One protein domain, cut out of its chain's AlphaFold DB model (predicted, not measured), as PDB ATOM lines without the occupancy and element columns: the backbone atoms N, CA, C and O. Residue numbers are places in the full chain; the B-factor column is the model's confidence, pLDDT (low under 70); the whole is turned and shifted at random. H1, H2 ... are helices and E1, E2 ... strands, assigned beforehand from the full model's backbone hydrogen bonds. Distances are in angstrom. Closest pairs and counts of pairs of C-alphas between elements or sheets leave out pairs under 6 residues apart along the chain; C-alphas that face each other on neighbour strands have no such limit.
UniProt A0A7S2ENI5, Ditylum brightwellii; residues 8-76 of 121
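AT A GLANCE: This is residues 8 to 76 of the 121 residues of a protein of Ditylum brightwellii (UniProt A0A7S2ENI5). A hairpin of two short strands, E1 and E2, lies in the middle, with H3, the longest helix, packed on E1 and H1 near E2's start. H2 lies beyond H1, H4 follows E2 at the other end, and residues 58 to 76, with no named element, run out and fold back. The 69 printed residues, under half in named elements, run H1 H2 H3 E1 E2 H4: a mixed class, loose, radius of gyration of the C-alphas 13.8 A, spans 41 by 32 by 23 A.

HOW THE PARTS SIT: E1, residues 39 to 42, and E2, residues 47 to 50, are antiparallel at 154 degrees; N 40 and O 49 are 2.8 A apart, within hydrogen-bond range. The closest C-alphas of E1 and H3, residues 25 to 35, are those of Val 41 and Lys 33, 5.6 A. H1, residues 9 to 13, only just touches H3, with 3 pairs of C-alphas within 8 A, the closest Ala 9 and Leu 29, 7.2 A. H2, residues 16 to 19, is close to H1 but not clearly touching: C-alphas 13 and 19, the closest, are 5.9 A apart. H4, residues 54 to 57, is apart from H3. Every O i to N i+4 pair in H1 and H3 is within range; H2 and H4 are too short for one.

IN THESE COORDINATES: H1 begins at C-alpha 9 (-86.561, 40.593, 35.872); H4 ends at C-alpha 57 (-102.968, 40.483, 33.652). H3 is 15.4 A long, E2 10.8 A, E1 9.9 A.

THE WHOLE: The C-alphas farthest apart, Gly 22 and Asp 63, are 41.6 A apart. The printed part has no cut, its links between named elements are tight, and residue 76 is under pLDDT 70.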
ATOM      1  N   PRO A   8     -89.570  40.348  32.130       95.44
ATOM      2  CA  PRO A   8     -88.134  40.361  32.399       95.44
ATOM      3  C   PRO A   8     -87.822  40.900  33.791       95.44
ATOM      4  O   PRO A   8     -88.320  41.960  34.181       95.44
ATOM      5  N   ALA A   9     -86.947  40.208  34.520       95.00
ATOM      6  CA  ALA A   9     -86.561  40.593  35.872       95.00
ATOM      7  C   ALA A   9     -85.913  41.988  35.908       95.00
ATOM      8  O   ALA A   9     -86.161  42.754  36.838       95.00
ATOM      9  N   ALA A  10     -85.183  42.365  34.852       93.50
ATOM     10  CA  ALA A  10     -84.607  43.699  34.670       93.50
ATOM     11  C   ALA A  10     -85.639  44.840  34.723       93.50
ATOM     12  O   ALA A  10     -85.325  45.903  35.257       93.50
ATOM     13  N   ILE A  11     -86.874  44.628  34.247       93.81
ATOM     14  CA  ILE A  11     -87.929  45.650  34.348       93.81
ATOM     15  C   ILE A  11     -88.304  45.868  35.816       93.81
ATOM     16  O   ILE A  11     -88.413  47.009  36.248       93.81
ATOM     17  N   ILE A  12     -88.465  44.793  36.595       94.06
ATOM     18  CA  ILE A  12     -88.909  44.868  37.996       94.06
ATOM     19  C   ILE A  12     -87.786  45.308  38.945       94.06
ATOM     20  O   ILE A  12     -88.013  46.134  39.825       94.06
ATOM     21  N   PHE A  13     -86.567  44.797  38.771       95.00
ATOM     22  CA  PHE A  13     -85.444  45.108  39.664       95.00
ATOM     23  C   PHE A  13     -84.903  46.535  39.479       95.00
ATOM     24  O   PHE A  13     -84.238  47.047  40.375       95.00
ATOM     25  N   ASN A  14     -85.238  47.200  38.366       94.94
ATOM     26  CA  ASN A  14     -84.911  48.606  38.117       94.94
ATOM     27  C   ASN A  14     -86.004  49.598  38.580       94.94
ATOM     28  O   ASN A  14     -85.847  50.804  38.396       94.94
ATOM     29  N   PHE A  15     -87.107  49.145  39.199       95.56
ATOM     30  CA  PHE A  15     -88.008  50.077  39.894       95.56
ATOM     31  C   PHE A  15     -87.267  50.713  41.081       95.56
ATOM     32  O   PHE A  15     -86.584  49.987  41.807       95.56
ATOM     33  N   PRO A  16     -87.439  52.021  41.365       95.81
ATOM     34  CA  PRO A  16     -86.743  52.686  42.470       95.81
ATOM     35  C   PRO A  16     -86.904  51.986  43.827       95.81
ATOM     36  O   PRO A  16     -85.943  51.909  44.587       95.81
ATOM     37  N   SER A  17     -88.082  51.410  44.093       96.31
ATOM     38  CA  SER A  17     -88.429  50.638  45.300       96.31
ATOM     39  C   SER A  17     -87.742  49.269  45.432       96.31
ATOM     40  O   SER A  17     -87.888  48.616  46.462       96.31
ATOM     41  N   VAL A  18     -87.016  48.817  44.407       94.50
ATOM     42  CA  VAL A  18     -86.175  47.607  44.440       94.50
ATOM     43  C   VAL A  18     -84.706  47.993  44.265       94.50
ATOM     44  O   VAL A  18     -83.847  47.553  45.030       94.50
ATOM     45  N   PHE A  19     -84.423  48.885  43.315       94.25
ATOM     46  CA  PHE A  19     -83.081  49.366  43.001       94.25
ATOM     47  C   PHE A  19     -82.382  50.020  44.205       94.25
ATOM     48  O   PHE A  19     -81.187  49.807  44.408       94.25
ATOM     49  N   HIS A  20     -83.112  50.749  45.064       95.81
ATOM     50  CA  HIS A  20     -82.517  51.426  46.226       95.81
ATOM     51  C   HIS A  20     -81.906  50.480  47.274       95.81
ATOM     52  O   HIS A  20     -81.202  50.945  48.169       95.81
ATOM     53  N   TYR A  21     -82.176  49.170  47.220       94.94
ATOM     54  CA  TYR A  21     -81.526  48.197  48.106       94.94
ATOM     55  C   TYR A  21     -80.088  47.861  47.675       94.94
ATOM     56  O   TYR A  21     -79.356  47.261  48.457       94.94
ATOM     57  N   GLY A  22     -79.671  48.215  46.451       93.75
ATOM     58  CA  GLY A  22     -78.304  47.999  45.956       93.75
ATOM     59  C   GLY A  22     -77.886  46.528  45.809       93.75
ATOM     60  O   GLY A  22     -76.701  46.240  45.644       93.75
ATOM     61  N   ILE A  23     -78.833  45.587  45.886       95.19
ATOM     62  CA  ILE A  23     -78.557  44.146  45.830       95.19
ATOM     63  C   ILE A  23     -78.188  43.757  44.385       95.19
ATOM     64  O   ILE A  23     -78.952  44.066  43.467       95.19
ATOM     65  N   PRO A  24     -77.065  43.048  44.150       94.75
ATOM     66  CA  PRO A  24     -76.691  42.579  42.821       94.75
ATOM     67  C   PRO A  24     -77.793  41.756  42.142       94.75
ATOM     68  O   PRO A  24     -78.367  40.843  42.733       94.75
ATOM     69  N   TYR A  25     -78.034  42.046  40.862       93.31
ATOM     70  CA  TYR A  25     -79.113  41.476  40.046       93.31
ATOM     71  C   TYR A  25     -79.237  39.942  40.129       93.31
ATOM     72  O   TYR A  25     -80.338  39.409  40.271       93.31
ATOM     73  N   HIS A  26     -78.111  39.222  40.101       92.62
ATOM     74  CA  HIS A  26     -78.101  37.759  40.177       92.62
ATOM     75  C   HIS A  26     -78.520  37.227  41.560       92.62
ATOM     76  O   HIS A  26     -79.183  36.195  41.635       92.62
ATOM     77  N   HIS A  27     -78.207  37.941  42.648       94.75
ATOM     78  CA  HIS A  27     -78.688  37.596  43.989       94.75
ATOM     79  C   HIS A  27     -80.192  37.856  44.132       94.75
ATOM     80  O   HIS A  27     -80.878  37.043  44.746       94.75
ATOM     81  N   LEU A  28     -80.724  38.930  43.531       94.38
ATOM     82  CA  LEU A  28     -82.174  39.161  43.475       94.38
ATOM     83  C   LEU A  28     -82.891  38.038  42.713       94.38
ATOM     84  O   LEU A  28     -83.887  37.509  43.203       94.38
ATOM     85  N   LEU A  29     -82.377  37.636  41.545       94.38
ATOM     86  CA  LEU A  29     -82.990  36.582  40.730       94.38
ATOM     87  C   LEU A  29     -82.980  35.221  41.448       94.38
ATOM     88  O   LEU A  29     -84.012  34.551  41.497       94.38
ATOM     89  N   ALA A  30     -81.853  34.857  42.071       94.31
ATOM     90  CA  ALA A  30     -81.730  33.642  42.877       94.31
ATOM     91  C   ALA A  30     -82.660  33.662  44.103       94.31
ATOM     92  O   ALA A  30     -83.430  32.728  44.301       94.31
ATOM     93  N   ALA A  31     -82.685  34.753  44.877       95.06
ATOM     94  CA  ALA A  31     -83.563  34.870  46.045       95.06
ATOM     95  C   ALA A  31     -85.057  34.798  45.673       95.06
ATOM     96  O   ALA A  31     -85.851  34.203  46.402       95.06
ATOM     97  N   VAL A  32     -85.459  35.355  44.522       95.00
ATOM     98  CA  VAL A  32     -86.832  35.215  44.012       95.00
ATOM     99  C   VAL A  32     -87.131  33.767  43.609       95.00
ATOM    100  O   VAL A  32     -88.211  33.274  43.931       95.00
ATOM    101  N   LYS A  33     -86.198  33.060  42.962       95.19
ATOM    102  CA  LYS A  33     -86.356  31.640  42.611       95.19
ATOM    103  C   LYS A  33     -86.474  30.749  43.851       95.19
ATOM    104  O   LYS A  33     -87.416  29.964  43.949       95.19
ATOM    105  N   ASP A  34     -85.549  30.891  44.794       95.69
ATOM    106  CA  ASP A  34     -85.373  29.953  45.906       95.69
ATOM    107  C   ASP A  34     -86.337  30.210  47.077       95.69
ATOM    108  O   ASP A  34     -86.530  29.335  47.926       95.69
ATOM    109  N   HIS A  35     -86.947  31.402  47.161       95.94
ATOM    110  CA  HIS A  35     -87.809  31.788  48.288       95.94
ATOM    111  C   HIS A  35     -89.226  32.243  47.895       95.94
ATOM    112  O   HIS A  35     -90.077  32.391  48.777       95.94
ATOM    113  N   SER A  36     -89.546  32.454  46.609       95.06
ATOM    114  CA  SER A  36     -90.890  32.922  46.240       95.06
ATOM    115  C   SER A  36     -91.942  31.811  46.258       95.06
ATOM    116  O   SER A  36     -92.046  30.957  45.370       95.06
ATOM    117  N   ALA A  37     -92.846  31.905  47.233       96.25
ATOM    118  CA  ALA A  37     -94.072  31.116  47.259       96.25
ATOM    119  C   ALA A  37     -94.974  31.376  46.034       96.25
ATOM    120  O   ALA A  37     -95.691  30.463  45.629       96.25
ATOM    121  N   LEU A  38     -94.901  32.556  45.397       96.00
ATOM    122  CA  LEU A  38     -95.878  33.024  44.398       96.00
ATOM    123  C   LEU A  38     -95.369  33.082  42.948       96.00
ATOM    124  O   LEU A  38     -96.186  33.053  42.027       96.00
ATOM    125  N   LEU A  39     -94.052  33.167  42.724       96.69
ATOM    126  CA  LEU A  39     -93.460  33.360  41.394       96.69
ATOM    127  C   LEU A  39     -92.793  32.091  40.843       96.69
ATOM    128  O   LEU A  39     -92.303  31.253  41.594       96.69
ATOM    129  N   ILE A  40     -92.771  31.967  39.517       95.81
ATOM    130  CA  ILE A  40     -91.925  31.037  38.759       95.81
ATOM    131  C   ILE A  40     -90.882  31.882  38.041       95.81
ATOM    132  O   ILE A  40     -91.261  32.832  37.355       95.81
ATOM    133  N   VAL A  41     -89.607  31.525  38.185       95.69
ATOM    134  CA  VAL A  41     -88.480  32.146  37.478       95.69
ATOM    135  C   VAL A  41     -88.077  31.261  36.299       95.69
ATOM    136  O   VAL A  41     -87.955  30.049  36.455       95.69
ATOM    137  N   ASP A  42     -87.860  31.877  35.141       94.31
ATOM    138  CA  ASP A  42     -87.123  31.303  34.017       94.31
ATOM    139  C   ASP A  42     -85.715  31.912  34.032       94.31
ATOM    140  O   ASP A  42     -85.530  33.100  33.763       94.31
ATOM    141  N   GLU A  43     -84.720  31.107  34.402       91.25
ATOM    142  CA  GLU A  43     -83.323  31.544  34.494       91.25
ATOM    143  C   GLU A  43     -82.665  31.736  33.122       91.25
ATOM    144  O   GLU A  43     -81.749  32.549  33.008       91.25
ATOM    145  N   GLY A  44     -83.132  31.032  32.084       91.25
ATOM    146  CA  GLY A  44     -82.579  31.133  30.733       91.25
ATOM    147  C   GLY A  44     -82.954  32.457  30.076       91.25
ATOM    148  O   GLY A  44     -82.095  33.163  29.553       91.25
ATOM    149  N   ASN A  45     -84.228  32.839  30.186       92.62
ATOM    150  CA  ASN A  45     -84.738  34.108  29.658       92.62
ATOM    151  C   ASN A  45     -84.684  35.267  30.673       92.62
ATOM    152  O   ASN A  45     -85.048  36.396  30.342       92.62
ATOM    153  N   GLN A  46     -84.235  34.998  31.905       94.88
ATOM    154  CA  GLN A  46     -84.198  35.931  33.040       94.88
ATOM    155  C   GLN A  46     -85.544  36.634  33.290       94.88
ATOM    156  O   GLN A  46     -85.614  37.841  33.549       94.88
ATOM    157  N   THR A  47     -86.634  35.875  33.203       95.81
ATOM    158  CA  THR A  47     -87.996  36.369  33.422       95.81
ATOM    159  C   THR A  47     -88.627  35.720  34.648       95.81
ATOM    160  O   THR A  47     -88.139  34.725  35.184       95.81
ATOM    161  N   PHE A  48     -89.750  36.269  35.105       95.75
ATOM    162  CA  PHE A  48     -90.623  35.565  36.036       95.75
ATOM    163  C   PHE A  48     -92.102  35.870  35.803       95.75
ATOM    164  O   PHE A  48     -92.462  36.848  35.149       95.75
ATOM    165  N   ARG A  49     -92.971  35.009  36.339       96.25
ATOM    166  CA  ARG A  49     -94.434  35.155  36.311       96.25
ATOM    167  C   ARG A  49     -95.074  34.670  37.602       96.25
ATOM    168  O   ARG A  49     -94.467  33.898  38.340       96.25
ATOM    169  N   LEU A  50     -96.331  35.037  37.837       96.69
ATOM    170  CA  LEU A  50     -97.147  34.392  38.872       96.69
ATOM    171  C   LEU A  50     -97.364  32.907  38.533       96.69
ATOM    172  O   LEU A  50     -97.640  32.561  37.377       96.69
ATOM    173  N   LYS A  51     -97.276  32.033  39.545       95.62
ATOM    174  CA  LYS A  51     -97.609  30.600  39.431       95.62
ATOM    175  C   LYS A  51     -99.022  30.420  38.875       95.62
ATOM    176  O   LYS A  51     -99.213  29.720  37.879       95.62
ATOM    177  N   GLU A  52     -99.970  31.141  39.467       96.25
ATOM    178  CA  GLU A  52    -101.407  31.064  39.205       96.25
ATOM    179  C   GLU A  52    -101.978  32.409  38.732       96.25
ATOM    180  O   GLU A  52    -101.401  33.468  38.971       96.25
ATOM    181  N   HIS A  53    -103.127  32.363  38.053       95.06
ATOM    182  CA  HIS A  53    -103.938  33.519  37.633       95.06
ATOM    183  C   HIS A  53    -103.246  34.612  36.784       95.06
ATOM    184  O   HIS A  53    -103.871  35.640  36.508       95.06
ATOM    185  N   TRP A  54    -102.013  34.394  36.310       94.81
ATOM    186  CA  TRP A  54    -101.263  35.322  35.451       94.81
ATOM    187  C   TRP A  54    -102.051  35.772  34.208       94.81
ATOM    188  O   TRP A  54    -101.951  36.926  33.802       94.81
ATOM    189  N   GLN A  55    -102.922  34.909  33.673       94.12
ATOM    190  CA  GLN A  55    -103.762  35.179  32.500       94.12
ATOM    191  C   GLN A  55    -104.712  36.380  32.677       94.12
ATOM    192  O   GLN A  55    -105.196  36.929  31.689       94.12
ATOM    193  N   ARG A  56    -105.001  36.789  33.924       93.31
ATOM    194  CA  ARG A  56    -105.836  37.964  34.234       93.31
ATOM    195  C   ARG A  56    -105.132  39.296  33.959       93.31
ATOM    196  O   ARG A  56    -105.812  40.307  33.840       93.31
ATOM    197  N   TRP A  57    -103.803  39.292  33.851       90.81
ATOM    198  CA  TRP A  57    -102.968  40.483  33.652       90.81
ATOM    199  C   TRP A  57    -102.512  40.667  32.195       90.81
ATOM    200  O   TRP A  57    -101.749  41.583  31.897       90.81
ATOM    201  N   LEU A  58    -102.975  39.806  31.283       92.88
ATOM    202  CA  LEU A  58    -102.703  39.929  29.854       92.88
ATOM    203  C   LEU A  58    -103.691  40.895  29.198       92.88
ATOM    204  O   LEU A  58    -104.906  40.681  29.249       92.88
ATOM    205  N   TYR A  59    -103.161  41.916  28.531       89.44
ATOM    206  CA  TYR A  59    -103.952  42.820  27.702       89.44
ATOM    207  C   TYR A  59    -104.416  42.104  26.414       89.44
ATOM    208  O   TYR A  59    -103.635  41.317  25.876       89.44
ATOM    209  N   PRO A  60    -105.657  42.308  25.931       92.06
ATOM    210  CA  PRO A  60    -106.129  41.718  24.680       92.06
ATOM    211  C   PRO A  60    -105.543  42.418  23.447       92.06
ATOM    212  O   PRO A  60    -105.390  43.636  23.434       92.06
ATOM    213  N   ASN A  61    -105.278  41.638  22.404       88.81
ATOM    214  CA  ASN A  61    -104.799  42.102  21.104       88.81
ATOM    215  C   ASN A  61    -105.957  42.148  20.085       88.81
ATOM    216  O   ASN A  61    -107.013  41.550  20.302       88.81
ATOM    217  N   GLU A  62    -105.764  42.841  18.958       90.00
ATOM    218  CA  GLU A  62    -106.797  43.034  17.919       90.00
ATOM    219  C   GLU A  62    -107.229  41.728  17.225       90.00
ATOM    220  O   GLU A  62    -108.364  41.607  16.772       90.00
ATOM    221  N   ASP A  63    -106.350  40.723  17.197       88.25
ATOM    222  CA  ASP A  63    -106.603  39.370  16.682       88.25
ATOM    223  C   ASP A  63    -107.336  38.449  17.684       88.25
ATOM    224  O   ASP A  63    -107.600  37.282  17.391       88.25
ATOM    225  N   GLY A  64    -107.661  38.951  18.880       86.81
ATOM    226  CA  GLY A  64    -108.277  38.187  19.967       86.81
ATOM    227  C   GLY A  64    -107.296  37.378  20.827       86.81
ATOM    228  O   GLY A  64    -107.727  36.746  21.797       86.81
ATOM    229  N   THR A  65    -105.990  37.409  20.534       88.06
ATOM    230  CA  THR A  65    -104.951  36.873  21.431       88.06
ATOM    231  C   THR A  65    -104.736  37.802  22.636       88.06
ATOM    232  O   THR A  65    -105.447  38.797  22.811       88.06
ATOM    233  N   LYS A  66    -103.802  37.466  23.536       90.75
ATOM    234  CA  LYS A  66    -103.500  38.295  24.714       90.75
ATOM    235  C   LYS A  66    -102.021  38.287  25.077       90.75
ATOM    236  O   LYS A  66    -101.405  37.228  25.096       90.75
ATOM    237  N   GLY A  67    -101.517  39.440  25.505       90.62
ATOM    238  CA  GLY A  67    -100.123  39.640  25.899       90.62
ATOM    239  C   GLY A  67     -99.217  40.005  24.720       90.62
ATOM    240  O   GLY A  67     -99.585  39.870  23.556       90.62
ATOM    241  N   CYS A  68     -98.020  40.491  25.039       91.25
ATOM    242  CA  CYS A  68     -96.984  40.798  24.049       91.25
ATOM    243  C   CYS A  68     -96.320  39.510  23.520       91.25
ATOM    244  O   CYS A  68     -96.480  38.444  24.115       91.25
ATOM    245  N   ALA A  69     -95.517  39.612  22.456       90.69
ATOM    246  CA  ALA A  69     -94.668  38.507  21.999       90.69
ATOM    247  C   ALA A  69     -93.796  37.930  23.138       90.69
ATOM    248  O   ALA A  69     -93.435  38.649  24.073       90.69
ATOM    249  N   GLU A  70     -93.489  36.631  23.058       92.50
ATOM    250  CA  GLU A  70     -92.715  35.904  24.073       92.50
ATOM    251  C   GLU A  70     -91.324  36.514  24.277       92.50
ATOM    252  O   GLU A  70     -90.613  36.797  23.310       92.50
ATOM    253  N   TRP A  71     -90.928  36.723  25.537       92.62
ATOM    254  CA  TRP A  71     -89.597  37.246  25.832       92.62
ATOM    255  C   TRP A  71     -88.559  36.126  25.814       92.62
ATOM    256  O   TRP A  71     -88.514  35.290  26.719       92.62
ATOM    257  N   ILE A  72     -87.690  36.155  24.803       91.62
ATOM    258  CA  ILE A  72     -86.610  35.188  24.610       91.62
ATOM    259  C   ILE A  72     -85.269  35.926  24.627       91.62
ATOM    260  O   ILE A  72     -85.068  36.871  23.863       91.62
ATOM    261  N   ILE A  73     -84.333  35.478  25.466       88.75
ATOM    262  CA  ILE A  73     -82.929  35.889  25.357       88.75
ATOM    263  C   ILE A  73     -82.263  34.950  24.352       88.75
ATOM    264  O   ILE A  73     -81.907  33.818  24.679       88.75
ATOM    265  N   CYS A  74     -82.094  35.416  23.115       79.88
ATOM    266  CA  CYS A  74     -81.344  34.675  22.107       79.88
ATOM    267  C   CYS A  74     -79.874  34.561  22.528       79.88
ATOM    268  O   CYS A  74     -79.130  35.539  22.458       79.88
ATOM    269  N   SER A  75     -79.434  33.359  22.908       72.44
ATOM    270  CA  SER A  75     -78.010  33.033  22.869       72.44
ATOM    271  C   SER A  75     -77.509  33.155  21.427       72.44
ATOM    272  O   SER A  75     -78.229  32.834  20.478       72.44
ATOM    273  N   GLU A  76     -76.271  33.617  21.250       61.50
ATOM    274  CA  GLU A  76     -75.705  33.992  19.938       61.50
ATOM    275  C   GLU A  76     -75.739  32.842  18.907       61.50
ATOM    276  O   GLU A  76     -75.815  33.077  17.706       61.50
TER     277      GLU A  76